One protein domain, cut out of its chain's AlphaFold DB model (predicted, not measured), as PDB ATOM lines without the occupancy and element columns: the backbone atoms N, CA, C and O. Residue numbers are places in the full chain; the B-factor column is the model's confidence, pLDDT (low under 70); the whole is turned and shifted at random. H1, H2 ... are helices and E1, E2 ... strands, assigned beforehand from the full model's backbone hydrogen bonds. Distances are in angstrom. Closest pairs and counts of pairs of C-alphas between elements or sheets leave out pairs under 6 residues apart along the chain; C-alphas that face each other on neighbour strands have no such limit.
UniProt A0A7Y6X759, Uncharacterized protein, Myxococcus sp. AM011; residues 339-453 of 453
ATOM      1  N   ASP A 339     112.912 186.790 136.444       70.31
ATOM      2  CA  ASP A 339     113.786 186.626 135.292       70.31
ATOM      3  C   ASP A 339     115.115 187.324 135.590       70.31
ATOM      4  O   ASP A 339     115.308 188.518 135.341       70.31
ATOM      5  N   VAL A 340     116.030 186.563 136.187       65.06
ATOM      6  CA  VAL A 340     117.394 187.012 136.495       65.06
ATOM      7  C   VAL A 340     118.156 187.478 135.254       65.06
ATOM      8  O   VAL A 340     119.070 188.293 135.387       65.06
ATOM      9  N   ASP A 341     117.785 187.015 134.056       67.19
ATOM     10  CA  ASP A 341     118.413 187.453 132.810       67.19
ATOM     11  C   ASP A 341     117.930 188.834 132.356       67.19
ATOM     12  O   ASP A 341     118.590 189.468 131.528       67.19
ATOM     13  N   ALA A 342     116.841 189.333 132.945       73.38
ATOM     14  CA  ALA A 342     116.246 190.623 132.637       73.38
ATOM     15  C   ALA A 342     116.574 191.726 133.664       73.38
ATOM     16  O   ALA A 342     116.060 192.839 133.532       73.38
ATOM     17  N   ILE A 343     117.431 191.457 134.661       87.38
ATOM     18  CA  ILE A 343     118.020 192.509 135.504       87.38
ATOM     19  C   ILE A 343     119.138 193.182 134.711       87.38
ATOM     20  O   ILE A 343     120.065 192.521 134.244       87.38
ATOM     21  N   TYR A 344     119.082 194.502 134.579       88.38
ATOM     22  CA  TYR A 344     120.148 195.266 133.940       88.38
ATOM     23  C   TYR A 344     120.356 196.613 134.625       88.38
ATOM     24  O   TYR A 344     119.436 197.202 135.192       88.38
ATOM     25  N   PHE A 345     121.591 197.093 134.570       90.56
ATOM     26  CA  PHE A 345     121.957 198.431 135.003       90.56
ATOM     27  C   PHE A 345     121.674 199.425 133.876       90.56
ATOM     28  O   PHE A 345     121.980 199.160 132.711       90.56
ATOM     29  N   SER A 346     121.057 200.549 134.221       88.31
ATOM     30  CA  SER A 346     120.763 201.647 133.312       88.31
ATOM     31  C   SER A 346     121.506 202.888 133.778       88.31
ATOM     32  O   SER A 346     121.201 203.428 134.843       88.31
ATOM     33  N   TYR A 347     122.451 203.321 132.950       82.69
ATOM     34  CA  TYR A 347     123.163 204.579 133.107       82.69
ATOM     35  C   TYR A 347     122.288 205.732 132.604       82.69
ATOM     36  O   TYR A 347     121.846 205.732 131.447       82.69
ATOM     37  N   GLY A 348     122.045 206.725 133.452       69.56
ATOM     38  CA  GLY A 348     121.527 208.019 133.027       69.56
ATOM     39  C   GLY A 348     120.013 208.178 132.869       69.56
ATOM     40  O   GLY A 348     119.607 209.334 132.799       69.56
ATOM     41  N   GLN A 349     119.170 207.125 132.799       65.31
ATOM     42  CA  GLN A 349     117.685 207.222 132.805       65.31
ATOM     43  C   GLN A 349     116.958 205.921 133.204       65.31
ATOM     44  O   GLN A 349     117.426 204.811 132.950       65.31
ATOM     45  N   SER A 350     115.726 206.055 133.715       62.94
ATOM     46  CA  SER A 350     114.746 204.964 133.818       62.94
ATOM     47  C   SER A 350     114.252 204.536 132.429       62.94
ATOM     48  O   SER A 350     113.749 205.368 131.668       62.94
ATOM     49  N   VAL A 351     114.343 203.246 132.102       68.31
ATOM     50  CA  VAL A 351     113.908 202.723 130.797       68.31
ATOM     51  C   VAL A 351     112.373 202.683 130.707       68.31
ATOM     52  O   VAL A 351     111.727 202.107 131.586       68.31
ATOM     53  N   PRO A 352     111.752 203.250 129.650       66.81
ATOM     54  CA  PRO A 352     110.301 203.222 129.485       66.81
ATOM     55  C   PRO A 352     109.745 201.792 129.454       66.81
ATOM     56  O   PRO A 352     110.123 200.991 128.601       66.81
ATOM     57  N   GLY A 353     108.815 201.490 130.364       69.31
ATOM     58  CA  GLY A 353     108.165 200.178 130.471       69.31
ATOM     59  C   GLY A 353     108.872 199.171 131.383       69.31
ATOM     60  O   GLY A 353     108.310 198.107 131.611       69.31
ATOM     61  N   GLY A 354     110.051 199.500 131.924       78.31
ATOM     62  CA  GLY A 354     110.703 198.730 132.986       78.31
ATOM     63  C   GLY A 354     110.386 199.277 134.380       78.31
ATOM     64  O   GLY A 354     110.088 200.460 134.550       78.31
ATOM     65  N   HIS A 355     110.483 198.417 135.390       87.88
ATOM     66  CA  HIS A 355     110.517 198.818 136.792       87.88
ATOM     67  C   HIS A 355     111.966 199.066 137.204       87.88
ATOM     68  O   HIS A 355     112.775 198.146 137.207       87.88
ATOM     69  N   CYS A 356     112.299 200.311 137.534       90.12
ATOM     70  CA  CYS A 356     113.664 200.725 137.848       90.12
ATOM     71  C   CYS A 356     113.767 201.213 139.297       90.12
ATOM     72  O   CYS A 356     112.984 202.063 139.724       90.12
ATOM     73  N   ILE A 357     114.743 200.693 140.042       92.12
ATOM     74  CA  ILE A 357     115.134 201.196 141.361       92.12
ATOM     75  C   ILE A 357     116.309 202.158 141.199       92.12
ATOM     76  O   ILE A 357     117.289 201.825 140.540       92.12
ATOM     77  N   SER A 358     116.210 203.347 141.793       91.19
ATOM     78  CA  SER A 358     117.306 204.320 141.790       91.19
ATOM     79  C   SER A 358     118.443 203.840 142.693       91.19
ATOM     80  O   SER A 358     118.186 203.389 143.811       91.19
ATOM     81  N   LEU A 359     119.680 203.961 142.207       92.06
ATOM     82  CA  LEU A 359     120.914 203.688 142.953       92.06
ATOM     83  C   LEU A 359     121.558 204.971 143.492       92.06
ATOM     84  O   LEU A 359     122.775 205.053 143.624       92.06
ATOM     85  N   ASN A 360     120.741 205.983 143.777       91.12
ATOM     86  CA  ASN A 360     121.224 207.261 144.268       91.12
ATOM     87  C   ASN A 360     121.911 207.110 145.628       91.12
ATOM     88  O   ASN A 360     121.236 206.752 146.598       91.12
ATOM     89  N   GLU A 361     123.191 207.474 145.696       91.94
ATOM     90  CA  GLU A 361     123.900 207.717 146.949       91.94
ATOM     91  C   GLU A 361     124.093 209.229 147.166       91.94
ATOM     92  O   GLU A 361     124.963 209.829 146.539       91.94
ATOM     93  N   PRO A 362     123.285 209.893 148.018       91.44
ATOM     94  CA  PRO A 362     123.342 211.343 148.176       91.44
ATOM     95  C   PRO A 362     124.662 211.934 148.695       91.44
ATOM     96  O   PRO A 362     124.845 213.143 148.530       91.44
ATOM     97  N   ALA A 363     125.531 211.172 149.378       90.06
ATOM     98  CA  ALA A 363     126.840 211.685 149.801       90.06
ATOM     99  C   ALA A 363     127.899 211.606 148.691       90.06
ATOM    100  O   ALA A 363     128.958 212.232 148.822       90.06
ATOM    101  N   ASP A 364     127.587 210.916 147.595       88.94
ATOM    102  CA  ASP A 364     128.427 210.827 146.419       88.94
ATOM    103  C   ASP A 364     128.226 212.047 145.499       88.94
ATOM    104  O   ASP A 364     127.107 212.325 145.052       88.94
ATOM    105  N   PRO A 365     129.282 212.841 145.228       88.44
ATOM    106  CA  PRO A 365     129.174 214.034 144.394       88.44
ATOM    107  C   PRO A 365     129.009 213.731 142.892       88.44
ATOM    108  O   PRO A 365     128.819 214.680 142.120       88.44
ATOM    109  N   TYR A 366     129.124 212.471 142.465       89.44
ATOM    110  CA  TYR A 366     129.001 212.047 141.071       89.44
ATOM    111  C   TYR A 366     127.542 211.741 140.682       89.44
ATOM    112  O   TYR A 366     126.580 212.137 141.343       89.44
ATOM    113  N   THR A 367     127.341 211.136 139.513       87.12
ATOM    114  CA  THR A 367     126.034 211.052 138.840       87.12
ATOM    115  C   THR A 367     125.130 209.910 139.301       87.12
ATOM    116  O   THR A 367     124.099 209.681 138.691       87.12
ATOM    117  N   TRP A 368     125.391 209.279 140.448       89.31
ATOM    118  CA  TRP A 368     124.601 208.149 140.971       89.31
ATOM    119  C   TRP A 368     123.086 208.365 141.077       89.31
ATOM    120  O   TRP A 368     122.312 207.406 141.034       89.31
ATOM    121  N   TRP A 369     122.634 209.615 141.171       86.44
ATOM    122  CA  TRP A 369     121.217 209.974 141.159       86.44
ATOM    123  C   TRP A 369     120.488 209.617 139.850       86.44
ATOM    124  O   TRP A 369     119.258 209.505 139.870       86.44
ATOM    125  N   ASP A 370     121.205 209.434 138.736       87.25
ATOM    126  CA  ASP A 370     120.642 209.048 137.434       87.25
ATOM    127  C   ASP A 370     120.794 207.551 137.105       87.25
ATOM    128  O   ASP A 370     120.223 207.068 136.119       87.25
ATOM    129  N   ASN A 371     121.453 206.799 137.988       90.69
ATOM    130  CA  ASN A 371     121.637 205.365 137.856       90.69
ATOM    131  C   ASN A 371     120.458 204.578 138.396       90.69
ATOM    132  O   ASN A 371     119.824 204.914 139.404       90.69
ATOM    133  N   SER A 372     120.162 203.474 137.721       91.88
ATOM    134  CA  SER A 372     119.110 202.568 138.155       91.88
ATOM    135  C   SER A 372     119.424 201.113 137.845       91.88
ATOM    136  O   SER A 372     120.017 200.796 136.818       91.88
ATOM    137  N   LEU A 373     118.942 200.210 138.697       91.56
ATOM    138  CA  LEU A 373     118.763 198.804 138.332       91.56
ATOM    139  C   LEU A 373     117.331 198.607 137.863       91.56
ATOM    140  O   LEU A 373     116.388 198.944 138.578       91.56
ATOM    141  N   CYS A 374     117.166 198.067 136.667       90.06
ATOM    142  CA  CYS A 374     115.872 197.898 136.033       90.06
ATOM    143  C   CYS A 374     115.542 196.421 135.825       90.06
ATOM    144  O   CYS A 374     116.417 195.588 135.588       90.06
ATOM    145  N   THR A 375     114.250 196.124 135.896       87.19
ATOM    146  CA  THR A 375     113.643 194.812 135.680       87.19
ATOM    147  C   THR A 375     112.406 194.959 134.789       87.19
ATOM    148  O   THR A 375     111.832 196.048 134.697       87.19
ATOM    149  N   PRO A 376     111.960 193.896 134.100       80.88
ATOM    150  CA  PRO A 376     110.774 193.964 133.242       80.88
ATOM    151  C   PRO A 376     109.468 194.131 134.036       80.88
ATOM    152  O   PRO A 376     108.486 194.633 133.500       80.88
ATOM    153  N   THR A 377     109.453 193.735 135.312       78.75
ATOM    154  CA  THR A 377     108.306 193.818 136.233       78.75
ATOM    155  C   THR A 377     108.785 194.164 137.650       78.75
ATOM    156  O   THR A 377     109.985 194.092 137.930       78.75
ATOM    157  N   ASP A 378     107.884 194.563 138.550       85.56
ATOM    158  CA  ASP A 378     108.225 194.875 139.947       85.56
ATOM    159  C   ASP A 378     108.369 193.596 140.780       85.56
ATOM    160  O   ASP A 378     107.394 193.052 141.298       85.56
ATOM    161  N   TYR A 379     109.607 193.140 140.966       83.94
ATOM    162  CA  TYR A 379     109.917 192.019 141.861       83.94
ATOM    163  C   TYR A 379     109.998 192.418 143.346       83.94
ATOM    164  O   TYR A 379     110.330 191.600 144.203       83.94
ATOM    165  N   GLY A 380     109.711 193.679 143.688       88.38
ATOM    166  CA  GLY A 380     109.791 194.178 145.059       88.38
ATOM    167  C   GLY A 380     111.216 194.483 145.527       88.38
ATOM    168  O   GLY A 380     111.427 194.665 146.725       88.38
ATOM    169  N   PHE A 381     112.193 194.551 144.617       92.25
ATOM    170  CA  PHE A 381     113.573 194.919 144.945       92.25
ATOM    171  C   PHE A 381     113.650 196.360 145.432       92.25
ATOM    172  O   PHE A 381     112.881 197.222 144.998       92.25
ATOM    173  N   ARG A 382     114.569 196.632 146.351       95.31
ATOM    174  CA  ARG A 382     114.782 197.960 146.928       95.31
ATOM    175  C   ARG A 382     116.274 198.226 147.061       95.31
ATOM    176  O   ARG A 382     117.046 197.310 147.328       95.31
ATOM    177  N   PHE A 383     116.654 199.485 146.908       95.38
ATOM    178  CA  PHE A 383     117.979 199.980 147.253       95.38
ATOM    179  C   PHE A 383     117.873 200.844 148.512       95.38
ATOM    180  O   PHE A 383     116.875 201.545 148.700       95.38
ATOM    181  N   SER A 384     118.875 200.764 149.376       96.62
ATOM    182  CA  SER A 384     119.001 201.582 150.578       96.62
ATOM    183  C   SER A 384     120.400 202.166 150.631       96.62
ATOM    184  O   SER A 384     121.361 201.408 150.611       96.62
ATOM    185  N   TYR A 385     120.500 203.486 150.741       94.19
ATOM    186  CA  TYR A 385     121.765 204.205 150.906       94.19
ATOM    187  C   TYR A 385     122.192 204.343 152.382       94.19
ATOM    188  O   TYR A 385     123.134 205.049 152.702       94.19
ATOM    189  N   ALA A 386     121.422 203.773 153.317       94.62
ATOM    190  CA  ALA A 386     121.600 204.010 154.751       94.62
ATOM    191  C   ALA A 386     121.277 202.756 155.575       94.62
ATOM    192  O   ALA A 386     120.374 202.738 156.418       94.62
ATOM    193  N   GLY A 387     121.996 201.669 155.310       95.62
ATOM    194  CA  GLY A 387     121.870 200.409 156.033       95.62
ATOM    195  C   GLY A 387     120.808 199.449 155.477       95.62
ATOM    196  O   GLY A 387     120.071 199.770 154.542       95.62
ATOM    197  N   PRO A 388     120.714 198.231 156.041       96.88
ATOM    198  CA  PRO A 388     119.795 197.203 155.563       96.88
ATOM    199  C   PRO A 388     118.330 197.524 155.903       96.88
ATOM    200  O   PRO A 388     118.012 198.023 156.983       96.88
ATOM    201  N   ILE A 389     117.411 197.154 155.007       95.38
ATOM    202  CA  ILE A 389     115.964 197.307 155.207       95.38
ATOM    203  C   ILE A 389     115.424 196.147 156.057       95.38
ATOM    204  O   ILE A 389     115.578 194.973 155.713       95.38
ATOM    205  N   ALA A 390     114.746 196.469 157.163       92.19
ATOM    206  CA  ALA A 390     114.159 195.472 158.054       92.19
ATOM    207  C   ALA A 390     113.114 194.597 157.333       92.19
ATOM    208  O   ALA A 390     112.222 195.101 156.653       92.19
ATOM    209  N   GLY A 391     113.209 193.277 157.521       87.69
ATOM    210  CA  GLY A 391     112.305 192.302 156.898       87.69
ATOM    211  C   GLY A 391     112.666 191.907 155.460       87.69
ATOM    212  O   GLY A 391     111.929 191.129 154.858       87.69
ATOM    213  N   MET A 392     113.783 192.402 154.918       94.75
ATOM    214  CA  MET A 392     114.311 192.027 153.602       94.75
ATOM    215  C   MET A 392     115.670 191.328 153.729       94.75
ATOM    216  O   MET A 392     116.380 191.486 154.724       94.75
ATOM    217  N   ARG A 393     116.059 190.580 152.692       94.31
ATOM    218  CA  ARG A 393     117.414 190.034 152.560       94.31
ATOM    219  C   ARG A 393     118.269 191.046 151.807       94.31
ATOM    220  O   ARG A 393     118.039 191.278 150.623       94.31
ATOM    221  N   CYS A 394     119.239 191.634 152.496       96.19
ATOM    222  CA  CYS A 394     120.051 192.729 151.976       96.19
ATOM    223  C   CYS A 394     121.514 192.319 151.784       96.19
ATOM    224  O   CYS A 394     122.115 191.713 152.672       96.19
ATOM    225  N   THR A 395     122.086 192.708 150.647       96.31
ATOM    226  CA  THR A 395     123.493 192.516 150.290       96.31
ATOM    227  C   THR A 395     124.170 193.877 150.219       96.31
ATOM    228  O   THR A 395     123.680 194.765 149.523       96.31
ATOM    229  N   LEU A 396     125.271 194.038 150.960       95.94
ATOM    230  CA  LEU A 396     126.062 195.268 150.975       95.94
ATOM    231  C   LEU A 396     126.679 195.492 149.587       95.94
ATOM    232  O   LEU A 396     127.433 194.644 149.111       95.94
ATOM    233  N   MET A 397     126.355 196.623 148.972       94.44
ATOM    234  CA  MET A 397     126.954 197.141 147.748       94.44
ATOM    235  C   MET A 397     127.993 198.190 148.129       94.44
ATOM    236  O   MET A 397     127.657 199.351 148.312       94.44
ATOM    237  N   ASN A 398     129.241 197.764 148.284       92.44
ATOM    238  CA  ASN A 398     130.339 198.630 148.702       92.44
ATOM    239  C   ASN A 398     131.440 198.635 147.643       92.44
ATOM    240  O   ASN A 398     131.877 197.558 147.230       92.44
ATOM    241  N   GLU A 399     131.906 199.825 147.274       92.00
ATOM    242  CA  GLU A 399     133.146 200.034 146.534       92.00
ATOM    243  C   GLU A 399     134.223 200.567 147.495       92.00
ATOM    244  O   GLU A 399     134.217 201.749 147.829       92.00
ATOM    245  N   PRO A 400     135.150 199.725 147.991       90.12
ATOM    246  CA  PRO A 400     136.122 200.142 149.002       90.12
ATOM    247  C   PRO A 400     137.084 201.246 148.550       90.12
ATOM    248  O   PRO A 400     137.737 201.858 149.399       90.12
ATOM    249  N   THR A 401     137.251 201.443 147.239       88.75
ATOM    250  CA  THR A 401     138.102 202.504 146.689       88.75
ATOM    251  C   THR A 401     137.383 203.843 146.559       88.75
ATOM    252  O   THR A 401     138.058 204.868 146.414       88.75
ATOM    253  N   ASP A 402     136.061 203.852 146.722       88.25
ATOM    254  CA  ASP A 402     135.225 205.039 146.726       88.25
ATOM    255  C   ASP A 402     135.119 205.646 148.138       88.25
ATOM    256  O   ASP A 402     134.598 205.020 149.070       88.25
ATOM    257  N   PRO A 403     135.622 206.875 148.351       86.44
ATOM    258  CA  PRO A 403     135.558 207.527 149.651       86.44
ATOM    259  C   PRO A 403     134.173 208.123 149.985       86.44
ATOM    260  O   PRO A 403     134.047 208.745 151.045       86.44
ATOM    261  N   HIS A 404     133.155 207.980 149.127       87.81
ATOM    262  CA  HIS A 404     131.938 208.798 149.140       87.81
ATOM    263  C   HIS A 404     130.636 208.115 149.604       87.81
ATOM    264  O   HIS A 404     129.560 208.464 149.138       87.81
ATOM    265  N   GLY A 405     130.689 207.231 150.607       83.56
ATOM    266  CA  GLY A 405     129.472 206.812 151.335       83.56
ATOM    267  C   GLY A 405     128.911 205.435 150.981       83.56
ATOM    268  O   GLY A 405     127.883 205.040 151.501       83.56
ATOM    269  N   TRP A 406     129.623 204.625 150.200       90.94
ATOM    270  CA  TRP A 406     129.179 203.274 149.815       90.94
ATOM    271  C   TRP A 406     129.321 202.193 150.903       90.94
ATOM    272  O   TRP A 406     128.975 201.028 150.695       90.94
ATOM    273  N   GLY A 407     129.816 202.559 152.087       91.69
ATOM    274  CA  GLY A 407     130.056 201.634 153.199       91.69
ATOM    275  C   GLY A 407     128.787 201.077 153.857       91.69
ATOM    276  O   GLY A 407     128.875 200.098 154.603       91.69
ATOM    277  N   ASP A 408     127.625 201.671 153.589       93.62
ATOM    278  CA  ASP A 408     126.323 201.293 154.137       93.62
ATOM    279  C   ASP A 408     125.212 201.213 153.081       93.62
ATOM    280  O   ASP A 408     124.027 201.240 153.422       93.62
ATOM    281  N   ASN A 409     125.577 201.001 151.815       95.69
ATOM    282  CA  ASN A 409     124.624 200.863 150.718       95.69
ATOM    283  C   ASN A 409     124.211 199.400 150.533       95.69
ATOM    284  O   ASN A 409     125.043 198.498 150.520       95.69
ATOM    285  N   TYR A 410     122.918 199.127 150.383       97.38
ATOM    286  CA  TYR A 410     122.382 197.770 150.305       97.38
ATOM    287  C   TYR A 410     121.390 197.604 149.161       97.38
ATOM    288  O   TYR A 410     120.414 198.347 149.042       97.38
ATOM    289  N   PHE A 411     121.568 196.528 148.395       95.88
ATOM    290  CA  PHE A 411     120.513 195.971 147.553       95.88
ATOM    291  C   PHE A 411     119.725 194.937 148.350       95.88
ATOM    292  O   PHE A 411     120.281 193.955 148.843       95.88
ATOM    293  N   CYS A 412     118.423 195.157 148.478       95.88
ATOM    294  CA  CYS A 412     117.525 194.342 149.275       95.88
ATOM    295  C   CYS A 412     116.476 193.671 148.388       95.88
ATOM    296  O   CYS A 412     115.776 194.324 147.609       95.88
ATOM    297  N   VAL A 413     116.320 192.362 148.562       92.88
ATOM    298  CA  VAL A 413     115.254 191.565 147.947       92.88
ATOM    299  C   VAL A 413     114.253 191.117 149.019       92.88
ATOM    300  O   VAL A 413     114.643 190.959 150.183       92.88
ATOM    301  N   PRO A 414     112.966 190.905 148.681       90.12
ATOM    302  CA  PRO A 414     112.012 190.305 149.613       90.12
ATOM    303  C   PRO A 414     112.560 189.001 150.209       90.12
ATOM    304  O   PRO A 414     113.276 188.260 149.532       90.12
ATOM    305  N   GLN A 415     112.236 188.696 151.468       84.25
ATOM    306  CA  GLN A 415     112.783 187.527 152.176       84.25
ATOM    307  C   GLN A 415     112.523 186.212 151.417       84.25
ATOM    308  O   GLN A 415     113.335 185.285 151.426       84.25
ATOM    309  N   GLU A 416     111.401 186.162 150.712       77.44
ATOM    310  CA  GLU A 416     110.924 185.059 149.896       77.44
ATOM    311  C   GLU A 416     111.384 185.086 148.426       77.44
ATOM    312  O   GLU A 416     110.974 184.207 147.665       77.44
ATOM    313  N   SER A 417     112.194 186.067 148.012       83.81
ATOM    314  CA  SER A 417     112.793 186.108 146.669       83.81
ATOM    315  C   SER A 417     113.644 184.857 146.427       83.81
ATOM    316  O   SER A 417     114.259 184.328 147.363       83.81
ATOM    317  N   ARG A 418     113.685 184.361 145.187       79.38
ATOM    318  CA  ARG A 418     114.546 183.235 144.787       79.38
ATOM    319  C   ARG A 418     115.977 183.701 144.535       79.38
ATOM    320  O   ARG A 418     116.913 182.910 144.643       79.38
ATOM    321  N   ILE A 419     116.145 184.987 144.248       84.69
ATOM    322  CA  ILE A 419     117.436 185.609 144.001       84.69
ATOM    323  C   ILE A 419     118.260 185.682 145.290       84.69
ATOM    324  O   ILE A 419     117.809 186.174 146.330       84.69
ATOM    325  N   MET A 420     119.508 185.221 145.210       88.25
ATOM    326  CA  MET A 420     120.503 185.307 146.280       88.25
ATOM    327  C   MET A 420     121.621 186.269 145.855       88.25
ATOM    328  O   MET A 420     122.642 185.814 145.328       88.25
ATOM    329  N   PRO A 421     121.423 187.590 146.048       91.81
ATOM    330  CA  PRO A 421     122.353 188.594 145.560       91.81
ATOM    331  C   PRO A 421     123.702 188.513 146.267       91.81
ATOM    332  O   PRO A 421     123.781 188.439 147.493       91.81
ATOM    333  N   VAL A 422     124.765 188.589 145.482       94.25
ATOM    334  CA  VAL A 422     126.154 188.692 145.913       94.25
ATOM    335  C   VAL A 422     126.753 189.898 145.212       94.25
ATOM    336  O   VAL A 422     126.685 190.003 143.991       94.25
ATOM    337  N   TRP A 423     127.334 190.798 145.989       95.81
ATOM    338  CA  TRP A 423     128.079 191.927 145.459       95.81
ATOM    339  C   TRP A 423     129.546 191.547 145.272       95.81
ATOM    340  O   TRP A 423     130.114 190.836 146.105       95.81
ATOM    341  N   SER A 424     130.150 192.017 144.187       96.06
ATOM    342  CA  SER A 424     131.573 191.869 143.917       96.06
ATOM    343  C   SER A 424     132.129 193.177 143.380       96.06
ATOM    344  O   SER A 424     131.601 193.704 142.407       96.06
ATOM    345  N   HIS A 425     133.203 193.654 144.002       93.56
ATOM    346  CA  HIS A 425     133.917 194.874 143.622       93.56
ATOM    347  C   HIS A 425     135.252 194.573 142.903       93.56
ATOM    348  O   HIS A 425     136.188 195.363 142.909       93.56
ATOM    349  N   THR A 426     135.419 193.331 142.430       94.12
ATOM    350  CA  THR A 426     136.663 192.842 141.802       94.12
ATOM    351  C   THR A 426     136.378 191.948 140.593       94.12
ATOM    352  O   THR A 426     137.078 190.959 140.352       94.12
ATOM    353  N   GLY A 427     135.282 192.205 139.882       94.00
ATOM    354  CA  GLY A 427     134.850 191.425 138.727       94.00
ATOM    355  C   GLY A 427     133.710 190.430 138.997       94.00
ATOM    356  O   GLY A 427     133.245 190.276 140.128       94.00
ATOM    357  N   PRO A 428     133.231 189.728 137.957       94.50
ATOM    358  CA  PRO A 428     132.082 188.835 138.059       94.50
ATOM    359  C   PRO A 428     132.393 187.573 138.878       94.50
ATOM    360  O   PRO A 428     133.466 186.976 138.770       94.50
ATOM    361  N   VAL A 429     131.413 187.111 139.658       93.31
ATOM    362  CA  VAL A 429     131.522 185.880 140.454       93.31
ATOM    363  C   VAL A 429     131.281 184.653 139.572       93.31
ATOM    364  O   VAL A 429     130.293 184.571 138.842       93.31
ATOM    365  N   ALA A 430     132.172 183.664 139.657       89.69
ATOM    366  CA  ALA A 430     132.062 182.433 138.879       89.69
ATOM    367  C   ALA A 430     130.751 181.675 139.165       89.69
ATOM    368  O   ALA A 430     130.316 181.571 140.312       89.69
ATOM    369  N   ASN A 431     130.169 181.084 138.116       85.94
ATOM    370  CA  ASN A 431     128.909 180.325 138.157       85.94
ATOM    371  C   ASN A 431     127.684 181.125 138.633       85.94
ATOM    372  O   ASN A 431     126.709 180.528 139.087       85.94
ATOM    373  N   LYS A 432     127.723 182.455 138.524       86.00
ATOM    374  CA  LYS A 432     126.580 183.336 138.776       86.00
ATOM    375  C   LYS A 432     126.250 184.161 137.547       86.00
ATOM    376  O   LYS A 432     127.119 184.433 136.715       86.00
ATOM    377  N   ARG A 433     124.993 184.588 137.448       88.19
ATOM    378  CA  ARG A 433     124.617 185.633 136.493       88.19
ATOM    379  C   ARG A 433     124.993 186.970 137.110       88.19
ATOM    380  O   ARG A 433     124.603 187.232 138.238       88.19
ATOM    381  N   CYS A 434     125.740 187.801 136.391       91.25
ATOM    382  CA  CYS A 434     126.205 189.086 136.902       91.25
ATOM    383  C   CYS A 434     125.772 190.239 135.999       91.25
ATOM    384  O   CYS A 434     125.846 190.144 134.769       91.25
ATOM    385  N   VAL A 435     125.361 191.326 136.641       92.62
ATOM    386  CA  VAL A 435     125.054 192.620 136.039       92.62
ATOM    387  C   VAL A 435     126.176 193.571 136.423       92.62
ATOM    388  O   VAL A 435     126.461 193.733 137.607       92.62
ATOM    389  N   SER A 436     126.826 194.157 135.418       92.75
ATOM    390  CA  SER A 436     127.827 195.209 135.628       92.75
ATOM    391  C   SER A 436     127.128 196.443 136.190       92.75
ATOM    392  O   SER A 436     126.114 196.858 135.630       92.75
ATOM    393  N   VAL A 437     127.652 197.010 137.270       91.94
ATOM    394  CA  VAL A 437     127.193 198.269 137.865       91.94
ATOM    395  C   VAL A 437     128.366 199.228 137.760       91.94
ATOM    396  O   VAL A 437     129.257 199.198 138.597       91.94
ATOM    397  N   ASP A 438     128.388 200.000 136.679       88.88
ATOM    398  CA  ASP A 438     129.534 200.816 136.271       88.88
ATOM    399  C   ASP A 438     129.092 202.272 136.115       88.88
ATOM    400  O   ASP A 438     128.322 202.594 135.205       88.88
ATOM    401  N   GLU A 439     129.562 203.137 137.013       84.50
ATOM    402  CA  GLU A 439     129.352 204.579 136.924       84.50
ATOM    403  C   GLU A 439     130.565 205.253 136.285       84.50
ATOM    404  O   GLU A 439     131.524 205.637 136.949       84.50
ATOM    405  N   GLY A 440     130.508 205.434 134.966       82.19
ATOM    406  CA  GLY A 440     131.641 205.943 134.192       82.19
ATOM    407  C   GLY A 440     132.060 207.387 134.508       82.19
ATOM    408  O   GLY A 440     133.147 207.796 134.087       82.19
ATOM    409  N   SER A 441     131.233 208.175 135.208       84.50
ATOM    410  CA  SER A 441     131.614 209.523 135.659       84.50
ATOM    411  C   SER A 441     132.334 209.526 137.007       84.50
ATOM    412  O   SER A 441     132.939 210.544 137.357       84.50
ATOM    413  N   ASP A 442     132.287 208.414 137.740       85.00
ATOM    414  CA  ASP A 442     132.955 208.247 139.020       85.00
ATOM    415  C   ASP A 442     134.347 207.621 138.815       85.00
ATOM    416  O   ASP A 442     134.479 206.492 138.334       85.00
ATOM    417  N   PRO A 443     135.434 208.339 139.146       85.44
ATOM    418  CA  PRO A 443     136.784 207.835 138.950       85.44
ATOM    419  C   PRO A 443     137.201 206.756 139.968       85.44
ATOM    420  O   PRO A 443     138.327 206.258 139.862       85.44
ATOM    421  N   HIS A 444     136.362 206.398 140.948       86.75
ATOM    422  CA  HIS A 444     136.744 205.575 142.101       86.75
ATOM    423  C   HIS A 444     136.387 204.083 141.988       86.75
ATOM    424  O   HIS A 444     135.883 203.488 142.929       86.75
ATOM    425  N   GLY A 445     136.718 203.445 140.862       82.00
ATOM    426  CA  GLY A 445     136.815 201.976 140.816       82.00
ATOM    427  C   GLY A 445     135.533 201.208 140.486       82.00
ATOM    428  O   GLY A 445     135.490 200.006 140.675       82.00
ATOM    429  N   TRP A 446     134.516 201.848 139.908       88.62
ATOM    430  CA  TRP A 446     133.251 201.184 139.556       88.62
ATOM    431  C   TRP A 446     133.288 200.291 138.303       88.62
ATOM    432  O   TRP A 446     132.350 199.535 138.043       88.62
ATOM    433  N   GLY A 447     134.381 200.328 137.535       87.62
ATOM    434  CA  GLY A 447     134.500 199.621 136.254       87.62
ATOM    435  C   GLY A 447     134.547 198.089 136.345       87.62
ATOM    436  O   GLY A 447     134.423 197.415 135.319       87.62
ATOM    437  N   ASP A 448     134.735 197.517 137.535       91.38
ATOM    438  CA  ASP A 448     134.735 196.074 137.789       91.38
ATOM    439  C   ASP A 448     133.719 195.643 138.855       91.38
ATOM    440  O   ASP A 448     133.831 194.553 139.430       91.38
ATOM    441  N   ASN A 449     132.672 196.446 139.044       94.56
ATOM    442  CA  ASN A 449     131.636 196.185 140.030       94.56
ATOM    443  C   ASN A 449     130.469 195.405 139.432       94.56
ATOM    444  O   ASN A 449     129.943 195.710 138.359       94.56
ATOM    445  N   TYR A 450     130.063 194.351 140.137       95.88
ATOM    446  CA  TYR A 450     129.032 193.430 139.687       95.88
ATOM    447  C   TYR A 450     128.073 193.060 140.810       95.88
ATOM    448  O   TYR A 450     128.466 192.599 141.885       95.88
ATOM    449  N   LEU A 451     126.783 193.143 140.492       94.62
ATOM    450  CA  LEU A 451     125.733 192.490 141.256       94.62
ATOM    451  C   LEU A 451     125.448 191.124 140.620       94.62
ATOM    452  O   LEU A 451     125.038 191.041 139.462       94.62
ATOM    453  N   CYS A 452     125.704 190.053 141.366       92.94
ATOM    454  CA  CYS A 452     125.621 188.674 140.897       92.94
ATOM    455  C   CYS A 452     124.541 187.873 141.634       92.94
ATOM    456  O   CYS A 452     124.298 188.096 142.819       92.94
ATOM    457  N   PHE A 453     123.943 186.886 140.969       88.75
ATOM    458  CA  PHE A 453     122.822 186.092 141.478       88.75
ATOM    459  C   PHE A 453     123.030 184.601 141.228       88.75
ATOM    460  O   PHE A 453     123.537 184.234 140.141       88.75
TER     461      PHE A 453
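Overview. This is residues 339 to 453 of the 453 residues of an uncharacterized protein of Myxococcus sp. AM011 (UniProt A0A7Y6X759). With little regular structure, three small three-stranded sheets, E1-E3-E2, E4-E6-E5 and E7-E9-E8, make the walls of a triangle, edge strand near edge strand at each corner, with short H1 near E2. The 115 printed residues run E1 E2 H1 E3 E4 E5 E6 E7 E8 E9, mostly strand, antiparallel, 37 in named elements. It is compact, radius of gyration of the C-alphas 13.0 A, spanning 34 by 29 by 27 A.

Along the chain. E1 (344 to 346) begins at (120.148, 195.266, 133.940). E2 (355 to 358), H1 (367 to 370), E3 (372 to 375), E4 (382 to 384), E5 (392 to 396, 12.5 A), E6 (410 to 414, 12.8 A), E7 (422 to 424) and E8 (434 to 436) follow. E9 (450 to 452) ends at (125.621, 188.674, 140.897).

Arrangement. Within hydrogen-bond range are N 346 and O 372 (E1, E3), 2.8 A, N 357 and O 373 (E2, E3), 2.8 A, N 382 and O 412 (E4, E6), 2.9 A, N 395 and O 411 (hairpin E5, E6), 2.8 A, N 422 and O 452 (E7, E9), 2.7 A, and N 435 and O 451 (hairpin E8, E9), 2.9 A. Closest C-alphas between sheets are Tyr 344 and Val 435, 6.0 A, Ile 357 and Arg 382, 6.4 A, and Thr 395 and Val 422, 6.4 A. H1, too short for an O i to N i+4 pair, has one O i to N i+3 pair within range.

Size, cuts and confidence. The farthest C-alphas, Glu 416 and Pro 443, are 36.2 A apart. The printed part has no cut; links E5 to E6 and E8 to E9 are long. Residues 340 to 341 and 348 to 353 have pLDDT under 70.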